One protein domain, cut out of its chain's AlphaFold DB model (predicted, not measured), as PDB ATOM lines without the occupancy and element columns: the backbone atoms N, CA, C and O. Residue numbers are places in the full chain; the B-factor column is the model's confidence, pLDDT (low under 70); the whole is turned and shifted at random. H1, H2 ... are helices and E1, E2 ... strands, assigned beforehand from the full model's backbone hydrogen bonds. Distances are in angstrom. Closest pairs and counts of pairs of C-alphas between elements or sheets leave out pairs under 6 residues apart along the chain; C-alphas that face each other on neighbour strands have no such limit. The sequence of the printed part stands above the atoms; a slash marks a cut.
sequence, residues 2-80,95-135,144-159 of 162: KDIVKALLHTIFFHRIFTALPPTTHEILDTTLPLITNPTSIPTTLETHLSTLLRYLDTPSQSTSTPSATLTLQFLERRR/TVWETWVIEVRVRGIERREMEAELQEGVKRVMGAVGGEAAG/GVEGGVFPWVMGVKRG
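This is residues 2 to 80, 95 to 135 and 144 to 159 of the 162 residues of the protein "Autophagy-related protein 101" of Rachicladosporium antarcticum (UniProt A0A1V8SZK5). One helix, H1, lies in the middle of the domain, between an antiparallel three-stranded sheet on one side and helix H3 with the small hairpin E1 and E2 on the other. A second helix, H2, packs on the same face of the sheet as H1, in two layers, helices on one face of a sheet. The printed part has 136 residues, with three named helices and five named strands in the order H1, E1, E2, H2, E3, E4, H3, E5; the sheet's order is E4, E3, E5, and the class is mixed, helices and strands. The whole is compact, with a radius of gyration of the C-alphas of 15.5 A and spans of 49 by 33 by 31 A.

H1, residues 2 to 14, comes close to the hairpin of E1, residues 25 to 28, and E2, residues 31 to 34: the closest C-alphas of H1 and E2 are those of Thr 11 and Pro 34, 5.6 A apart. In this antiparallel pair N 26 and O 33 are 2.9 A apart, within hydrogen-bond range. H2, residues 41 to 58, touches H1 with residues 46 to 54 alone, the closest C-alphas being those of Lys 2 and Leu 50, 6.5 A; they run opposite ways at a tilt of 35.0 degrees, only just steep. E3, residues 68 to 79, is the inner strand between the edge strands E4, residues 95 to 105, and E5, residues 152 to 158, antiparallel to both. N 71 and O 102 are 2.8 A apart, as are N 72 and O 155, both within hydrogen-bond range. H1 is over E4 and E3 at a height over the sheet of 10.4 A, and H2 is over E3 and E5 at 8.9 A; both run along the strands. H3, residues 111 to 130, is not on this sheet; its residues 118 to 125 alone touch H1, the same way at a shallow tilt of 19 degrees, with the C-alphas of Leu 8 and Val 122 closest at 6.5 A. H2 and H3 are apart. In H1, H2 and H3 every O i to N i+4 pair is within hydrogen-bond range.

H1 begins at C-alpha 2, (4.948, 14.011, -10.590), and is 18.2 A long. E1 and E2 measure 9.8 A and 10.0 A, and H2 25.9 A. E3 measures 35.2 A, and E4, 29.6 A, bends by 58 degrees at residue 98. H3 measures 28.6 A from C-alpha 111, (1.309, 22.159, 0.737). E5, 20.5 A, ends at C-alpha 158, (14.424, 2.632, -6.931).

The C-alphas farthest apart, of Arg 80 and Glu 110, are 50.0 A apart. Residues 81 to 94 and 136 to 143 are not printed, with C-alpha gaps of 11.2 A and 17.7 A. Of the links that are printed whole, none is long. Mean pLDDT of the printed part is 89.5; residues 60 to 64, 80, 132 to 135 and 144 to 146 are under 70.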
ATOM      1  N   LYS A   2       4.517  14.146  -9.184       92.00
ATOM      2  CA  LYS A   2       4.948  14.011 -10.590       92.00
ATOM      3  C   LYS A   2       5.151  15.361 -11.282       92.00
ATOM      4  O   LYS A   2       6.215  15.588 -11.844       92.00
ATOM      5  N   ASP A   3       4.188  16.270 -11.146       93.19
ATOM      6  CA  ASP A   3       4.260  17.596 -11.772       93.19
ATOM      7  C   ASP A   3       5.378  18.478 -11.199       93.19
ATOM      8  O   ASP A   3       5.968  19.263 -11.928       93.19
ATOM      9  N   ILE A   4       5.742  18.292  -9.927       94.25
ATOM     10  CA  ILE A   4       6.843  19.012  -9.262       94.25
ATOM     11  C   ILE A   4       8.182  18.572  -9.858       94.25
ATOM     12  O   ILE A   4       8.996  19.398 -10.263       94.25
ATOM     13  N   VAL A   5       8.396  17.257  -9.966       95.75
ATOM     14  CA  VAL A   5       9.615  16.702 -10.576       95.75
ATOM     15  C   VAL A   5       9.679  17.079 -12.059       95.75
ATOM     16  O   VAL A   5      10.737  17.463 -12.553       95.75
ATOM     17  N   LYS A   6       8.539  17.039 -12.760       97.00
ATOM     18  CA  LYS A   6       8.425  17.483 -14.153       97.00
ATOM     19  C   LYS A   6       8.806  18.957 -14.315       97.00
ATOM     20  O   LYS A   6       9.567  19.282 -15.222       97.00
ATOM     21  N   ALA A   7       8.320  19.829 -13.438       96.56
ATOM     22  CA  ALA A   7       8.620  21.257 -13.450       96.56
ATOM     23  C   ALA A   7      10.110  21.547 -13.225       96.56
ATOM     24  O   ALA A   7      10.712  22.330 -13.964       96.56
ATOM     25  N   LEU A   8      10.738  20.852 -12.269       96.88
ATOM     26  CA  LEU A   8      12.185  20.935 -12.053       96.88
ATOM     27  C   LEU A   8      12.971  20.492 -13.293       96.88
ATOM     28  O   LEU A   8      13.907  21.175 -13.701       96.88
ATOM     29  N   LEU A   9      12.567  19.396 -13.940       97.56
ATOM     30  CA  LEU A   9      13.214  18.917 -15.165       97.56
ATOM     31  C   LEU A   9      13.055  19.903 -16.327       97.56
ATOM     32  O   LEU A   9      14.037  20.188 -17.009       97.56
ATOM     33  N   HIS A  10      11.866  20.481 -16.528       97.25
ATOM     34  CA  HIS A  10      11.681  21.553 -17.513       97.25
ATOM     35  C   HIS A  10      12.573  22.761 -17.224       97.25
ATOM     36  O   HIS A  10      13.151  23.320 -18.153       97.25
ATOM     37  N   THR A  11      12.738  23.119 -15.951       96.88
ATOM     38  CA  THR A  11      13.636  24.203 -15.535       96.88
ATOM     39  C   THR A  11      15.096  23.874 -15.863       96.88
ATOM     40  O   THR A  11      15.809  24.740 -16.358       96.88
ATOM     41  N   ILE A  12      15.551  22.632 -15.664       96.12
ATOM     42  CA  ILE A  12      16.904  22.206 -16.063       96.12
ATOM     43  C   ILE A  12      17.069  22.296 -17.588       96.12
ATOM     44  O   ILE A  12      18.015  22.921 -18.064       96.12
ATOM     45  N   PHE A  13      16.133  21.735 -18.362       95.50
ATOM     46  CA  PHE A  13      16.185  21.781 -19.829       95.50
ATOM     47  C   PHE A  13      16.154  23.205 -20.382       95.50
ATOM     48  O   PHE A  13      16.872  23.490 -21.334       95.50
ATOM     49  N   PHE A  14      15.390  24.115 -19.775       94.81
ATOM     50  CA  PHE A  14      15.363  25.525 -20.167       94.81
ATOM     51  C   PHE A  14      16.760  26.160 -20.166       94.81
ATOM     52  O   PHE A  14      17.092  26.921 -21.065       94.81
ATOM     53  N   HIS A  15      17.612  25.778 -19.215       92.44
ATOM     54  CA  HIS A  15      18.990  26.261 -19.108       92.44
ATOM     55  C   HIS A  15      20.009  25.448 -19.922       92.44
ATOM     56  O   HIS A  15      21.215  25.701 -19.843       92.44
ATOM     57  N   ARG A  16      19.551  24.428 -20.652       91.69
ATOM     58  CA  ARG A  16      20.383  23.497 -21.432       91.69
ATOM     59  C   ARG A  16      19.939  23.371 -22.888       91.69
ATOM     60  O   ARG A  16      20.511  22.581 -23.637       91.69
ATOM     61  N   ILE A  17      18.952  24.168 -23.290       91.06
ATOM     62  CA  ILE A  17      18.582  24.401 -24.681       91.06
ATOM     63  C   ILE A  17      19.217  25.723 -25.108       91.06
ATOM     64  O   ILE A  17      18.981  26.765 -24.504       91.06
ATOM     65  N   PHE A  18      20.031  25.671 -26.155       88.06
ATOM     66  CA  PHE A  18      20.851  26.788 -26.628       88.06
ATOM     67  C   PHE A  18      20.292  27.460 -27.887       88.06
ATOM     68  O   PHE A  18      20.925  28.339 -28.465       88.06
ATOM     69  N   THR A  19      19.096  27.061 -28.319       88.38
ATOM     70  CA  THR A  19      18.330  27.743 -29.365       88.38
ATOM     71  C   THR A  19      17.196  28.554 -28.758       88.38
ATOM     72  O   THR A  19      16.801  28.344 -27.613       88.38
ATOM     73  N   ALA A  20      16.624  29.457 -29.550       87.12
ATOM     74  CA  ALA A  20      15.451  30.207 -29.133       87.12
ATOM     75  C   ALA A  20      14.293  29.269 -28.754       87.12
ATOM     76  O   ALA A  20      13.958  28.339 -29.490       87.12
ATOM     77  N   LEU A  21      13.669  29.559 -27.615       89.06
ATOM     78  CA  LEU A  21      12.471  28.892 -27.128       89.06
ATOM     79  C   LEU A  21      11.327  29.902 -27.002       89.06
ATOM     80  O   LEU A  21      11.569  31.052 -26.629       89.06
ATOM     81  N   PRO A  22      10.074  29.492 -27.258       89.50
ATOM     82  CA  PRO A  22       8.919  30.302 -26.899       89.50
ATOM     83  C   PRO A  22       8.883  30.548 -25.380       89.50
ATOM     84  O   PRO A  22       9.110  29.601 -24.621       89.50
ATOM     85  N   PRO A  23       8.546  31.764 -24.911       91.25
ATOM     86  CA  PRO A  23       8.449  32.076 -23.486       91.25
ATOM     87  C   PRO A  23       7.180  31.444 -22.895       91.25
ATOM     88  O   PRO A  23       6.151  32.096 -22.745       91.25
ATOM     89  N   THR A  24       7.240  30.145 -22.609       96.50
ATOM     90  CA  THR A  24       6.115  29.368 -22.079       96.50
ATOM     91  C   THR A  24       6.380  29.020 -20.622       96.50
ATOM     92  O   THR A  24       7.489  28.616 -20.267       96.50
ATOM     93  N   THR A  25       5.360  29.148 -19.782       97.38
ATOM     94  CA  THR A  25       5.435  28.860 -18.348       97.38
ATOM     95  C   THR A  25       4.252  28.008 -17.898       97.38
ATOM     96  O   THR A  25       3.267  27.846 -18.622       97.38
ATOM     97  N   HIS A  26       4.359  27.438 -16.704       96.31
ATOM     98  CA  HIS A  26       3.255  26.810 -15.988       96.31
ATOM     99  C   HIS A  26       3.292  27.204 -14.509       96.31
ATOM    100  O   HIS A  26       4.332  27.617 -14.000       96.31
ATOM    101  N   GLU A  27       2.171  27.024 -13.819       96.94
ATOM    102  CA  GLU A  27       2.042  27.271 -12.381       96.94
ATOM    103  C   GLU A  27       2.071  25.955 -11.606       96.94
ATOM    104  O   GLU A  27       1.236  25.076 -11.839       96.94
ATOM    105  N   ILE A  28       3.016  25.811 -10.673       95.88
ATOM    106  CA  ILE A  28       3.095  24.667  -9.755       95.88
ATOM    107  C   ILE A  28       3.331  25.192  -8.346       95.88
ATOM    108  O   ILE A  28       4.341  25.836  -8.091       95.88
ATOM    109  N   LEU A  29       2.408  24.882  -7.427       91.88
ATOM    110  CA  LEU A  29       2.465  25.329  -6.026       91.88
ATOM    111  C   LEU A  29       2.746  26.833  -5.915       91.88
ATOM    112  O   LEU A  29       3.670  27.245  -5.230       91.88
ATOM    113  N   ASP A  30       1.982  27.631  -6.663       92.56
ATOM    114  CA  ASP A  30       2.067  29.098  -6.676       92.56
ATOM    115  C   ASP A  30       3.432  29.646  -7.147       92.56
ATOM    116  O   ASP A  30       3.774  30.805  -6.924       92.56
ATOM    117  N   THR A  31       4.215  28.802  -7.826       93.81
ATOM    118  CA  THR A  31       5.481  29.162  -8.459       93.81
ATOM    119  C   THR A  31       5.355  29.051  -9.980       93.81
ATOM    120  O   THR A  31       5.133  27.961 -10.521       93.81
ATOM    121  N   THR A  32       5.576  30.169 -10.674       97.00
ATOM    122  CA  THR A  32       5.665  30.226 -12.137       97.00
ATOM    123  C   THR A  32       7.009  29.670 -12.606       97.00
ATOM    124  O   THR A  32       8.059  30.241 -12.303       97.00
ATOM    125  N   LEU A  33       7.003  28.577 -13.372       97.69
ATOM    126  CA  LEU A  33       8.223  27.915 -13.856       97.69
ATOM    127  C   LEU A  33       8.241  27.757 -15.382       97.69
ATOM    128  O   LEU A  33       7.175  27.652 -15.998       97.69
ATOM    129  N   PRO A  34       9.432  27.731 -16.017       97.12
ATOM    130  CA  PRO A  34       9.556  27.496 -17.451       97.12
ATOM    131  C   PRO A  34       8.942  26.159 -17.874       97.12
ATOM    132  O   PRO A  34       9.120  25.133 -17.214       97.12
ATOM    133  N   LEU A  35       8.271  26.153 -19.024       96.88
ATOM    134  CA  LEU A  35       7.707  24.959 -19.644       96.88
ATOM    135  C   LEU A  35       8.308  24.754 -21.035       96.88
ATOM    136  O   LEU A  35       8.174  25.601 -21.914       96.88
ATOM    137  N   ILE A  36       8.912  23.587 -21.260       95.25
ATOM    138  CA  ILE A  36       9.447  23.212 -22.575       95.25
ATOM    139  C   ILE A  36       8.374  22.482 -23.374       95.25
ATOM    140  O   ILE A  36       7.980  21.370 -23.020       95.25
ATOM    141  N   THR A  37       7.927  23.102 -24.462       92.44
ATOM    142  CA  THR A  37       6.967  22.521 -25.415       92.44
ATOM    143  C   THR A  37       7.623  22.073 -26.717       92.44
ATOM    144  O   THR A  37       7.100  21.185 -27.381       92.44
ATOM    145  N   ASN A  38       8.790  22.635 -27.048       88.94
ATOM    146  CA  ASN A  38       9.565  22.316 -28.240       88.94
ATOM    147  C   ASN A  38      11.042  22.102 -27.860       88.94
ATOM    148  O   ASN A  38      11.586  22.949 -27.151       88.94
ATOM    149  N   PRO A  39      11.693  21.019 -28.327       88.69
ATOM    150  CA  PRO A  39      11.124  19.923 -29.119       88.69
ATOM    151  C   PRO A  39      10.174  19.020 -28.306       88.69
ATOM    152  O   PRO A  39      10.402  18.763 -27.126       88.69
ATOM    153  N   THR A  40       9.129  18.482 -28.950       90.00
ATOM    154  CA  THR A  40       8.097  17.623 -28.320       90.00
ATOM    155  C   THR A  40       8.649  16.305 -27.756       90.00
ATOM    156  O   THR A  40       8.023  15.669 -26.900       90.00
ATOM    157  N   SER A  41       9.837  15.886 -28.199       90.00
ATOM    158  CA  SER A  41      10.533  14.705 -27.679       90.00
ATOM    159  C   SER A  41      10.862  14.832 -26.189       90.00
ATOM    160  O   SER A  41      10.772  13.842 -25.467       90.00
ATOM    161  N   ILE A  42      11.162  16.040 -25.696       93.38
ATOM    162  CA  ILE A  42      11.471  16.283 -24.281       93.38
ATOM    163  C   ILE A  42      10.267  15.968 -23.385       93.38
ATOM    164  O   ILE A  42      10.374  15.030 -22.591       93.38
ATOM    165  N   PRO A  43       9.113  16.662 -23.487       94.75
ATOM    166  CA  PRO A  43       7.980  16.389 -22.607       94.75
ATOM    167  C   PRO A  43       7.496  14.936 -22.714       94.75
ATOM    168  O   PRO A  43       7.160  14.340 -21.696       94.75
ATOM    169  N   THR A  44       7.530  14.333 -23.905       94.69
ATOM    170  CA  THR A  44       7.130  12.929 -24.113       94.69
ATOM    171  C   THR A  44       8.034  11.948 -23.357       94.69
ATOM    172  O   THR A  44       7.558  11.041 -22.664       94.69
ATOM    173  N   THR A  45       9.352  12.138 -23.435       95.06
ATOM    174  CA  THR A  45      10.308  11.290 -22.716       95.06
ATOM    175  C   THR A  45      10.242  11.548 -21.208       95.06
ATOM    176  O   THR A  45      10.268  10.595 -20.428       95.06
ATOM    177  N   LEU A  46      10.050  12.801 -20.774       96.75
ATOM    178  CA  LEU A  46       9.792  13.119 -19.365       96.75
ATOM    179  C   LEU A  46       8.599  12.328 -18.820       96.75
ATOM    180  O   LEU A  46       8.721  11.674 -17.785       96.75
ATOM    181  N   GLU A  47       7.474  12.309 -19.535       96.62
ATOM    182  CA  GLU A  47       6.287  11.552 -19.126       96.62
ATOM    183  C   GLU A  47       6.562  10.053 -18.950       96.62
ATOM    184  O   GLU A  47       6.125   9.449 -17.964       96.62
ATOM    185  N   THR A  48       7.336   9.458 -19.859       96.81
ATOM    186  CA  THR A  48       7.695   8.032 -19.814       96.81
ATOM    187  C   THR A  48       8.495   7.685 -18.553       96.81
ATOM    188  O   THR A  48       8.145   6.761 -17.806       96.81
ATOM    189  N   HIS A  49       9.551   8.447 -18.262       97.06
ATOM    190  CA  HIS A  49      10.399   8.183 -17.096       97.06
ATOM    191  C   HIS A  49       9.704   8.547 -15.783       97.06
ATOM    192  O   HIS A  49       9.817   7.801 -14.811       97.06
ATOM    193  N   LEU A  50       8.917   9.626 -15.750       97.25
ATOM    194  CA  LEU A  50       8.135   9.992 -14.570       97.25
ATOM    195  C   LEU A  50       7.062   8.950 -14.240       97.25
ATOM    196  O   LEU A  50       6.801   8.692 -13.069       97.25
ATOM    197  N   SER A  51       6.479   8.302 -15.247       96.62
ATOM    198  CA  SER A  51       5.544   7.190 -15.028       96.62
ATOM    199  C   SER A  51       6.251   5.969 -14.427       96.62
ATOM    200  O   SER A  51       5.718   5.313 -13.533       96.62
ATOM    201  N   THR A  52       7.495   5.702 -14.841       95.25
ATOM    202  CA  THR A  52       8.333   4.664 -14.217       95.25
ATOM    203  C   THR A  52       8.697   5.018 -12.775       95.25
ATOM    204  O   THR A  52       8.646   4.151 -11.902       95.25
ATOM    205  N   LEU A  53       9.021   6.286 -12.516       95.38
ATOM    206  CA  LEU A  53       9.317   6.806 -11.184       95.38
ATOM    207  C   LEU A  53       8.126   6.647 -10.242       95.38
ATOM    208  O   LEU A  53       8.301   6.093  -9.162       95.38
ATOM    209  N   LEU A  54       6.921   7.041 -10.666       94.19
ATOM    210  CA  LEU A  54       5.710   6.844  -9.866       94.19
ATOM    211  C   LEU A  54       5.502   5.371  -9.518       94.19
ATOM    212  O   LEU A  54       5.346   5.042  -8.349       94.19
ATOM    213  N   ARG A  55       5.641   4.469 -10.496       92.88
ATOM    214  CA  ARG A  55       5.529   3.027 -10.240       92.88
ATOM    215  C   ARG A  55       6.518   2.536  -9.174       92.88
ATOM    216  O   ARG A  55       6.169   1.670  -8.375       92.88
ATOM    217  N   TYR A  56       7.751   3.046  -9.153       91.81
ATOM    218  CA  TYR A  56       8.737   2.673  -8.128       91.81
ATOM    219  C   TYR A  56       8.391   3.201  -6.738       91.81
ATOM    220  O   TYR A  56       8.705   2.529  -5.758       91.81
ATOM    221  N   LEU A  57       7.743   4.361  -6.661       90.62
ATOM    222  CA  LEU A  57       7.289   4.958  -5.407       90.62
ATOM    223  C   LEU A  57       5.998   4.311  -4.884       90.62
ATOM    224  O   LEU A  57       5.849   4.172  -3.674       90.62
ATOM    225  N   ASP A  58       5.111   3.867  -5.777       88.62
ATOM    226  CA  ASP A  58       3.851   3.198  -5.426       88.62
ATOM    227  C   ASP A  58       4.049   1.725  -5.048       88.62
ATOM    228  O   ASP A  58       3.207   1.130  -4.376       88.62
ATOM    229  N   THR A  59       5.153   1.105  -5.482       82.12
ATOM    230  CA  THR A  59       5.426  -0.293  -5.141       82.12
ATOM    231  C   THR A  59       5.768  -0.381  -3.651       82.12
ATOM    232  O   THR A  59       6.813   0.139  -3.250       82.12
ATOM    233  N   PRO A  60       4.973  -1.082  -2.823       68.31
ATOM    234  CA  PRO A  60       5.272  -1.228  -1.407       68.31
ATOM    235  C   PRO A  60       6.638  -1.902  -1.243       68.31
ATOM    236  O   PRO A  60       6.939  -2.920  -1.873       68.31
ATOM    237  N   SER A  61       7.512  -1.291  -0.452       65.38
ATOM    238  CA  SER A  61       8.740  -1.940   0.001       65.38
ATOM    239  C   SER A  61       8.394  -2.860   1.173       65.38
ATOM    240  O   SER A  61       7.599  -2.491   2.030       65.38
ATOM    241  N   GLN A  62       8.991  -4.055   1.229       62.03
ATOM    242  CA  GLN A  62       8.892  -4.927   2.414       62.03
ATOM    243  C   GLN A  62       9.587  -4.318   3.649       62.03
ATOM    244  O   GLN A  62       9.362  -4.774   4.766       62.03
ATOM    245  N   SER A  63      10.416  -3.287   3.458       64.00
ATOM    246  CA  SER A  63      11.036  -2.489   4.514       64.00
ATOM    247  C   SER A  63      10.124  -1.346   4.980       64.00
ATOM    248  O   SER A  63       9.418  -0.733   4.185       64.00
ATOM    249  N   THR A  64      10.218  -0.976   6.260       63.97
ATOM    250  CA  THR A  64       9.553   0.197   6.873       63.97
ATOM    251  C   THR A  64      10.085   1.552   6.375       63.97
ATOM    252  O   THR A  64       9.693   2.603   6.877       63.97
ATOM    253  N   SER A  65      10.993   1.550   5.396       72.06
ATOM    254  CA  SER A  65      11.604   2.751   4.834       72.06
ATOM    255  C   SER A  65      10.627   3.503   3.934       72.06
ATOM    256  O   SER A  65       9.981   2.901   3.075       72.06
ATOM    257  N   THR A  66      10.602   4.827   4.063       81.56
ATOM    258  CA  THR A  66       9.862   5.735   3.181       81.56
ATOM    259  C   THR A  66      10.140   5.427   1.699       81.56
ATOM    260  O   THR A  66      11.315   5.354   1.315       81.56
ATOM    261  N   PRO A  67       9.106   5.263   0.847       88.00
ATOM    262  CA  PRO A  67       9.303   5.041  -0.579       88.00
ATOM    263  C   PRO A  67      10.130   6.165  -1.204       88.00
ATOM    264  O   PRO A  67       9.839   7.352  -1.026       88.00
ATOM    265  N   SER A  68      11.175   5.777  -1.927       91.06
ATOM    266  CA  SER A  68      12.094   6.702  -2.575       91.06
ATOM    267  C   SER A  68      12.573   6.170  -3.921       91.06
ATOM    268  O   SER A  68      12.581   4.962  -4.181       91.06
ATOM    269  N   ALA A  69      12.942   7.092  -4.800       93.56
ATOM    270  CA  ALA A  69      13.487   6.815  -6.114       93.56
ATOM    271  C   ALA A  69      14.445   7.936  -6.515       93.56
ATOM    272  O   ALA A  69      14.249   9.096  -6.158       93.56
ATOM    273  N   THR A  70      15.451   7.590  -7.303       95.50
ATOM    274  CA  THR A  70      16.416   8.537  -7.850       95.50
ATOM    275  C   THR A  70      16.237   8.609  -9.352       95.50
ATOM    276  O   THR A  70      16.257   7.588 -10.041       95.50
ATOM    277  N   LEU A  71      16.085   9.823  -9.863       96.81
ATOM    278  CA  LEU A  71      16.128  10.130 -11.281       96.81
ATOM    279  C   LEU A  71      17.497  10.723 -11.609       96.81
ATOM    280  O   LEU A  71      17.988  11.611 -10.916       96.81
ATOM    281  N   THR A  72      18.123  10.225 -12.666       97.75
ATOM    282  CA  THR A  72      19.388  10.745 -13.184       97.75
ATOM    283  C   THR A  72      19.158  11.264 -14.592       97.75
ATOM    284  O   THR A  72      18.653  10.519 -15.426       97.75
ATOM    285  N   LEU A  73      19.525  12.513 -14.857       97.25
ATOM    286  CA  LEU A  73      19.533  13.127 -16.184       97.25
ATOM    287  C   LEU A  73      20.981  13.459 -16.539       97.25
ATOM    288  O   LEU A  73      21.665  14.121 -15.764       97.25
ATOM    289  N   GLN A  74      21.455  12.997 -17.690       95.69
ATOM    290  CA  GLN A  74      22.822  13.235 -18.142       95.69
ATOM    291  C   GLN A  74      22.804  13.895 -19.509       95.69
ATOM    292  O   GLN A  74      22.123  13.404 -20.407       95.69
ATOM    293  N   PHE A  75      23.573  14.970 -19.663       93.12
ATOM    294  CA  PHE A  75      23.852  15.569 -20.963       93.12
ATOM    295  C   PHE A  75      25.185  15.030 -21.484       93.12
ATOM    296  O   PHE A  75      26.166  14.916 -20.738       93.12
ATOM    297  N   LEU A  76      25.206  14.665 -22.762       91.25
ATOM    298  CA  LEU A  76      26.344  14.066 -23.443       91.25
ATOM    299  C   LEU A  76      26.930  15.031 -24.474       91.25
ATOM    300  O   LEU A  76      26.286  15.962 -24.943       91.25
ATOM    301  N   GLU A  77      28.193  14.819 -24.804       86.31
ATOM    302  CA  GLU A  77      28.902  15.471 -25.892       86.31
ATOM    303  C   GLU A  77      29.213  14.396 -26.931       86.31
ATOM    304  O   GLU A  77      29.869  13.398 -26.616       86.31
ATOM    305  N   ARG A  78      28.759  14.599 -28.171       79.75
ATOM    306  CA  ARG A  78      29.103  13.723 -29.291       79.75
ATOM    307  C   ARG A  78      30.412  14.195 -29.902       79.75
ATOM    308  O   ARG A  78      30.472  15.238 -30.556       79.75
ATOM    309  N   ARG A  79      31.481  13.441 -29.675       70.38
ATOM    310  CA  ARG A  79      32.804  13.768 -30.201       70.38
ATOM    311  C   ARG A  79      32.979  13.112 -31.557       70.38
ATOM    312  O   ARG A  79      32.979  11.887 -31.682       70.38
ATOM    313  N   ARG A  80      33.175  13.940 -32.589       61.56
ATOM    314  CA  ARG A  80      33.652  13.433 -33.878       61.56
ATOM    315  C   ARG A  80      35.038  12.824 -33.651       61.56
ATOM    316  O   ARG A  80      35.881  13.490 -33.037       61.56
ATOM    317  N   THR A  95      30.347  11.209 -24.547       88.38
ATOM    318  CA  THR A  95      30.879  11.421 -23.189       88.38
ATOM    319  C   THR A  95      29.904  12.255 -22.373       88.38
ATOM    320  O   THR A  95      29.431  13.281 -22.851       88.38
ATOM    321  N   VAL A  96      29.619  11.857 -21.133       91.75
ATOM    322  CA  VAL A  96      28.796  12.660 -20.216       91.75
ATOM    323  C   VAL A  96      29.582  13.894 -19.771       91.75
ATOM    324  O   VAL A  96      30.653  13.750 -19.183       91.75
ATOM    325  N   TRP A  97      29.049  15.091 -20.020       90.31
ATOM    326  CA  TRP A  97      29.652  16.349 -19.553       90.31
ATOM    327  C   TRP A  97      28.897  16.964 -18.372       90.31
ATOM    328  O   TRP A  97      29.453  17.789 -17.652       90.31
ATOM    329  N   GLU A  98      27.659  16.533 -18.128       92.56
ATOM    330  CA  GLU A  98      26.882  16.972 -16.976       92.56
ATOM    331  C   GLU A  98      25.936  15.877 -16.489       92.56
ATOM    332  O   GLU A  98      25.371  15.116 -17.275       92.56
ATOM    333  N   THR A  99      25.756  15.789 -15.170       94.38
ATOM    334  CA  THR A  99      24.818  14.862 -14.532       94.38
ATOM    335  C   THR A  99      24.008  15.580 -13.463       94.38
ATOM    336  O   THR A  99      24.558  16.151 -12.527       94.38
ATOM    337  N   TRP A 100      22.691  15.464 -13.572       96.00
ATOM    338  CA  TRP A 100      21.715  15.895 -12.586       96.00
ATOM    339  C   TRP A 100      21.151  14.670 -11.875       96.00
ATOM    340  O   TRP A 100      20.644  13.749 -12.518       96.00
ATOM    341  N   VAL A 101      21.223  14.658 -10.547       96.00
ATOM    342  CA  VAL A 101      20.659  13.593  -9.711       96.00
ATOM    343  C   VAL A 101      19.540  14.191  -8.870       96.00
ATOM    344  O   VAL A 101      19.784  15.036  -8.014       96.00
ATOM    345  N   ILE A 102      18.310  13.755  -9.129       95.44
ATOM    346  CA  ILE A 102      17.110  14.190  -8.417       95.44
ATOM    347  C   ILE A 102      16.628  13.026  -7.565       95.44
ATOM    348  O   ILE A 102      16.152  12.012  -8.077       95.44
ATOM    349  N   GLU A 103      16.751  13.176  -6.256       94.25
ATOM    350  CA  GLU A 103      16.202  12.219  -5.309       94.25
ATOM    351  C   GLU A 103      14.767  12.600  -4.943       94.25
ATOM    352  O   GLU A 103      14.485  13.736  -4.564       94.25
ATOM    353  N   VAL A 104      13.858  11.637  -5.049       93.31
ATOM    354  CA  VAL A 104      12.434  11.811  -4.779       93.31
ATOM    355  C   VAL A 104      12.035  10.888  -3.640       93.31
ATOM    356  O   VAL A 104      12.283   9.683  -3.686       93.31
ATOM    357  N   ARG A 105      11.387  11.450  -2.618       90.38
ATOM    358  CA  ARG A 105      10.852  10.715  -1.468       90.38
ATOM    359  C   ARG A 105       9.377  11.047  -1.291       90.38
ATOM    360  O   ARG A 105       8.991  12.206  -1.425       90.38
ATOM    361  N   VAL A 106       8.563  10.045  -0.968       86.94
ATOM    362  CA  VAL A 106       7.135  10.251  -0.688       86.94
ATOM    363  C   VAL A 106       6.929  10.399   0.808       86.94
ATOM    364  O   VAL A 106       7.074   9.432   1.546       86.94
ATOM    365  N   ARG A 107       6.557  11.594   1.260       86.12
ATOM    366  CA  ARG A 107       6.179  11.842   2.655       86.12
ATOM    367  C   ARG A 107       4.910  12.682   2.732       86.12
ATOM    368  O   ARG A 107       4.617  13.445   1.815       86.12
ATOM    369  N   GLY A 108       4.146  12.512   3.809       85.88
ATOM    370  CA  GLY A 108       2.994  13.361   4.100       85.88
ATOM    371  C   GLY A 108       3.473  14.700   4.645       85.88
ATOM    372  O   GLY A 108       3.820  14.775   5.818       85.88
ATOM    373  N   ILE A 109       3.523  15.719   3.790       88.50
ATOM    374  CA  ILE A 109       3.887  17.098   4.143       88.50
ATOM    375  C   ILE A 109       2.788  18.065   3.731       88.50
ATOM    376  O   ILE A 109       2.000  17.788   2.822       88.50
ATOM    377  N   GLU A 110       2.737  19.212   4.399       94.12
ATOM    378  CA  GLU A 110       1.789  20.265   4.060       94.12
ATOM    379  C   GLU A 110       2.147  20.934   2.727       94.12
ATOM    380  O   GLU A 110       3.313  21.023   2.336       94.12
ATOM    381  N   ARG A 111       1.135  21.476   2.033       90.88
ATOM    382  CA  ARG A 111       1.309  22.159   0.737       90.88
ATOM    383  C   ARG A 111       2.388  23.246   0.790       90.88
ATOM    384  O   ARG A 111       3.161  23.363  -0.153       90.88
ATOM    385  N   ARG A 112       2.450  24.002   1.892       93.81
ATOM    386  CA  ARG A 112       3.418  25.087   2.098       93.81
ATOM    387  C   ARG A 112       4.858  24.584   2.235       93.81
ATOM    388  O   ARG A 112       5.771  25.223   1.727       93.81
ATOM    389  N   GLU A 113       5.067  23.454   2.907       94.44
ATOM    390  CA  GLU A 113       6.395  22.830   3.001       94.44
ATOM    391  C   GLU A 113       6.839  22.323   1.623       94.44
ATOM    392  O   GLU A 113       7.962  22.572   1.193       94.44
ATOM    393  N   MET A 114       5.914  21.711   0.881       93.06
ATOM    394  CA  MET A 114       6.169  21.225  -0.475       93.06
ATOM    395  C   MET A 114       6.501  22.360  -1.460       93.06
ATOM    396  O   MET A 114       7.362  22.195  -2.325       93.06
ATOM    397  N   GLU A 115       5.840  23.513  -1.332       95.38
ATOM    398  CA  GLU A 115       6.171  24.732  -2.080       95.38
ATOM    399  C   GLU A 115       7.581  25.230  -1.743       95.38
ATOM    400  O   GLU A 115       8.365  25.515  -2.649       95.38
ATOM    401  N   ALA A 116       7.937  25.285  -0.455       94.88
ATOM    402  CA  ALA A 116       9.264  25.713  -0.023       94.88
ATOM    403  C   ALA A 116      10.372  24.797  -0.575       94.88
ATOM    404  O   ALA A 116      11.385  25.295  -1.069       94.88
ATOM    405  N   GLU A 117      10.163  23.476  -0.569       93.81
ATOM    406  CA  GLU A 117      11.084  22.508  -1.183       93.81
ATOM    407  C   GLU A 117      11.213  22.693  -2.696       93.81
ATOM    408  O   GLU A 117      12.320  22.612  -3.232       93.81
ATOM    409  N   LEU A 118      10.108  22.964  -3.399       95.38
ATOM    410  CA  LEU A 118      10.154  23.262  -4.831       95.38
ATOM    411  C   LEU A 118      10.971  24.532  -5.093       95.38
ATOM    412  O   LEU A 118      11.873  24.514  -5.932       95.38
ATOM    413  N   GLN A 119      10.702  25.614  -4.362       96.62
ATOM    414  CA  GLN A 119      11.435  26.872  -4.500       96.62
ATOM    415  C   GLN A 119      12.926  26.699  -4.188       96.62
ATOM    416  O   GLN A 119      13.772  27.273  -4.875       96.62
ATOM    417  N   GLU A 120      13.273  25.895  -3.182       95.94
ATOM    418  CA  GLU A 120      14.662  25.551  -2.889       95.94
ATOM    419  C   GLU A 120      15.299  24.748  -4.033       95.94
ATOM    420  O   GLU A 120      16.396  25.083  -4.482       95.94
ATOM    421  N   GLY A 121      14.603  23.736  -4.556       95.50
ATOM    422  CA  GLY A 121      15.051  22.953  -5.706       95.50
ATOM    423  C   GLY A 121      15.320  23.822  -6.936       95.50
ATOM    424  O   GLY A 121      16.372  23.701  -7.561       95.50
ATOM    425  N   VAL A 122      14.421  24.760  -7.242       96.31
ATOM    426  CA  VAL A 122      14.581  25.719  -8.347       96.31
ATOM    427  C   VAL A 122      15.797  26.617  -8.114       96.31
ATOM    428  O   VAL A 122      16.626  26.758  -9.009       96.31
ATOM    429  N   LYS A 123      15.973  27.167  -6.906       95.00
ATOM    430  CA  LYS A 123      17.165  27.965  -6.560       95.00
ATOM    431  C   LYS A 123      18.458  27.169  -6.740       95.00
ATOM    432  O   LYS A 123      19.436  27.719  -7.242       95.00
ATOM    433  N   ARG A 124      18.465  25.880  -6.381       94.06
ATOM    434  CA  ARG A 124      19.616  24.991  -6.601       94.06
ATOM    435  C   ARG A 124      19.900  24.786  -8.088       94.06
ATOM    436  O   ARG A 124      21.065  24.832  -8.463       94.06
ATOM    437  N   VAL A 125      18.874  24.631  -8.932       94.06
ATOM    438  CA  VAL A 125      19.053  24.588 -10.396       94.06
ATOM    439  C   VAL A 125      19.689  25.886 -10.891       94.06
ATOM    440  O   VAL A 125      20.716  25.832 -11.558       94.06
ATOM    441  N   MET A 126      19.148  27.047 -10.507       91.50
ATOM    442  CA  MET A 126      19.697  28.350 -10.913       91.50
ATOM    443  C   MET A 126      21.158  28.523 -10.474       91.50
ATOM    444  O   MET A 126      21.995  28.962 -11.261       91.50
ATOM    445  N   GLY A 127      21.479  28.142  -9.235       91.19
ATOM    446  CA  GLY A 127      22.839  28.203  -8.704       91.19
ATOM    447  C   GLY A 127      23.802  27.242  -9.402       91.19
ATOM    448  O   GLY A 127      24.928  27.621  -9.702       91.19
ATOM    449  N   ALA A 128      23.364  26.021  -9.712       88.75
ATOM    450  CA  ALA A 128      24.179  25.035 -10.421       88.75
ATOM    451  C   ALA A 128      24.400  25.404 -11.896       88.75
ATOM    452  O   ALA A 128      25.448  25.102 -12.454       88.75
ATOM    453  N   VAL A 129      23.435  26.075 -12.527       88.31
ATOM    454  CA  VAL A 129      23.546  26.559 -13.908       88.31
ATOM    455  C   VAL A 129      24.445  27.790 -14.015       88.31
ATOM    456  O   VAL A 129      25.202  27.891 -14.974       88.31
ATOM    457  N   GLY A 130      24.304  28.746 -13.093       80.31
ATOM    458  CA  GLY A 130      24.973  30.048 -13.168       80.31
ATOM    459  C   GLY A 130      26.253  30.173 -12.339       80.31
ATOM    460  O   GLY A 130      26.940  31.183 -12.451       80.31
ATOM    461  N   GLY A 131      26.550  29.202 -11.474       73.69
ATOM    462  CA  GLY A 131      27.694  29.239 -10.563       73.69
ATOM    463  C   GLY A 131      28.972  28.636 -11.144       73.69
ATOM    464  O   GLY A 131      28.967  28.006 -12.194       73.69
ATOM    465  N   GLU A 132      30.072  28.755 -10.400       59.78
ATOM    466  CA  GLU A 132      31.388  28.186 -10.756       59.78
ATOM    467  C   GLU A 132      31.382  26.650 -10.878       59.78
ATOM    468  O   GLU A 132      32.258  26.068 -11.512       59.78
ATOM    469  N   ALA A 133      30.378  25.992 -10.286       59.62
ATOM    470  CA  ALA A 133      30.143  24.555 -10.415       59.62
ATOM    471  C   ALA A 133      29.499  24.156 -11.755       59.62
ATOM    472  O   ALA A 133      29.447  22.964 -12.063       59.62
ATOM    473  N   ALA A 134      29.006  25.119 -12.543       65.94
ATOM    474  CA  ALA A 134      28.544  24.859 -13.895       65.94
ATOM    475  C   ALA A 134      29.750  24.403 -14.721       65.94
ATOM    476  O   ALA A 134      30.641  25.193 -15.040       65.94
ATOM    477  N   GLY A 135      29.810  23.105 -15.025       67.31
ATOM    478  CA  GLY A 135      30.834  22.561 -15.909       67.31
ATOM    479  C   GLY A 135      30.887  23.344 -17.223       67.31
ATOM    480  O   GLY A 135      29.887  23.916 -17.661       67.31
ATOM    481  N   GLY A 144      25.826  17.591 -33.246       59.19
ATOM    482  CA  GLY A 144      25.590  17.085 -31.887       59.19
ATOM    483  C   GLY A 144      24.327  17.599 -31.203       59.19
ATOM    484  O   GLY A 144      23.964  17.060 -30.170       59.19
ATOM    485  N   VAL A 145      23.668  18.631 -31.730       68.06
ATOM    486  CA  VAL A 145      22.603  19.352 -31.016       68.06
ATOM    487  C   VAL A 145      21.316  19.315 -31.844       68.06
ATOM    488  O   VAL A 145      21.132  20.117 -32.759       68.06
ATOM    489  N   GLU A 146      20.427  18.368 -31.547       69.38
ATOM    490  CA  GLU A 146      19.112  18.266 -32.191       69.38
ATOM    491  C   GLU A 146      18.114  19.174 -31.463       69.38
ATOM    492  O   GLU A 146      17.981  19.116 -30.243       69.38
ATOM    493  N   GLY A 147      17.421  20.057 -32.190       72.19
ATOM    494  CA  GLY A 147      16.431  20.957 -31.582       72.19
ATOM    495  C   GLY A 147      17.001  21.900 -30.512       72.19
ATOM    496  O   GLY A 147      16.257  22.354 -29.648       72.19
ATOM    497  N   GLY A 148      18.312  22.165 -30.545       82.19
ATOM    498  CA  GLY A 148      18.989  23.073 -29.618       82.19
ATOM    499  C   GLY A 148      19.442  22.469 -28.292       82.19
ATOM    500  O   GLY A 148      20.013  23.200 -27.487       82.19
ATOM    501  N   VAL A 149      19.242  21.169 -28.061       86.75
ATOM    502  CA  VAL A 149      19.703  20.471 -26.852       86.75
ATOM    503  C   VAL A 149      20.816  19.475 -27.185       86.75
ATOM    504  O   VAL A 149      20.779  18.815 -28.222       86.75
ATOM    505  N   PHE A 150      21.824  19.374 -26.314       89.00
ATOM    506  CA  PHE A 150      22.815  18.294 -26.395       89.00
ATOM    507  C   PHE A 150      22.131  16.925 -26.262       89.00
ATOM    508  O   PHE A 150      21.061  16.849 -25.649       89.00
ATOM    509  N   PRO A 151      22.726  15.828 -26.768       91.12
ATOM    510  CA  PRO A 151      22.180  14.500 -26.558       91.12
ATOM    511  C   PRO A 151      22.066  14.260 -25.057       91.12
ATOM    512  O   PRO A 151      22.895  14.730 -24.275       91.12
ATOM    513  N   TRP A 152      21.015  13.574 -24.639       93.44
ATOM    514  CA  TRP A 152      20.737  13.380 -23.228       93.44
ATOM    515  C   TRP A 152      20.143  12.005 -22.982       93.44
ATOM    516  O   TRP A 152      19.430  11.452 -23.820       93.44
ATOM    517  N   VAL A 153      20.441  11.453 -21.813       94.94
ATOM    518  CA  VAL A 153      19.855  10.200 -21.343       94.94
ATOM    519  C   VAL A 153      19.284  10.398 -19.956       94.94
ATOM    520  O   VAL A 153      19.788  11.189 -19.156       94.94
ATOM    521  N   MET A 154      18.218   9.665 -19.665       96.38
ATOM    522  CA  MET A 154      17.580   9.688 -18.362       96.38
ATOM    523  C   MET A 154      17.429   8.268 -17.829       96.38
ATOM    524  O   MET A 154      17.132   7.330 -18.564       96.38
ATOM    525  N   GLY A 155      17.637   8.108 -16.530       96.50
ATOM    526  CA  GLY A 155      17.486   6.851 -15.816       96.50
ATOM    527  C   GLY A 155      16.666   7.052 -14.553       96.50
ATOM    528  O   GLY A 155      16.701   8.116 -13.942       96.50
ATOM    529  N   VAL A 156      15.931   6.019 -14.153       96.50
ATOM    530  CA  VAL A 156      15.219   5.988 -12.874       96.50
ATOM    531  C   VAL A 156      15.655   4.738 -12.131       96.50
ATOM    532  O   VAL A 156      15.666   3.646 -12.698       96.50
ATOM    533  N   LYS A 157      16.023   4.892 -10.864       94.38
ATOM    534  CA  LYS A 157      16.405   3.803  -9.967       94.38
ATOM    535  C   LYS A 157      15.534   3.865  -8.723       94.38
ATOM    536  O   LYS A 157      15.261   4.945  -8.208       94.38
ATOM    537  N   ARG A 158      15.090   2.710  -8.234       91.00
ATOM    538  CA  ARG A 158      14.424   2.632  -6.931       91.00
ATOM    539  C   ARG A 158      15.449   2.945  -5.840       91.00
ATOM    540  O   ARG A 158      16.594   2.509  -5.947       91.00
ATOM    541  N   GLY A 159      15.045   3.694  -4.821       81.88
ATOM    542  CA  GLY A 159      15.883   3.934  -3.656       81.88
ATOM    543  C   GLY A 159      16.118   2.620  -2.918       81.88
ATOM    544  O   GLY A 159      15.179   1.869  -2.647       81.88
TER     545      GLY A 159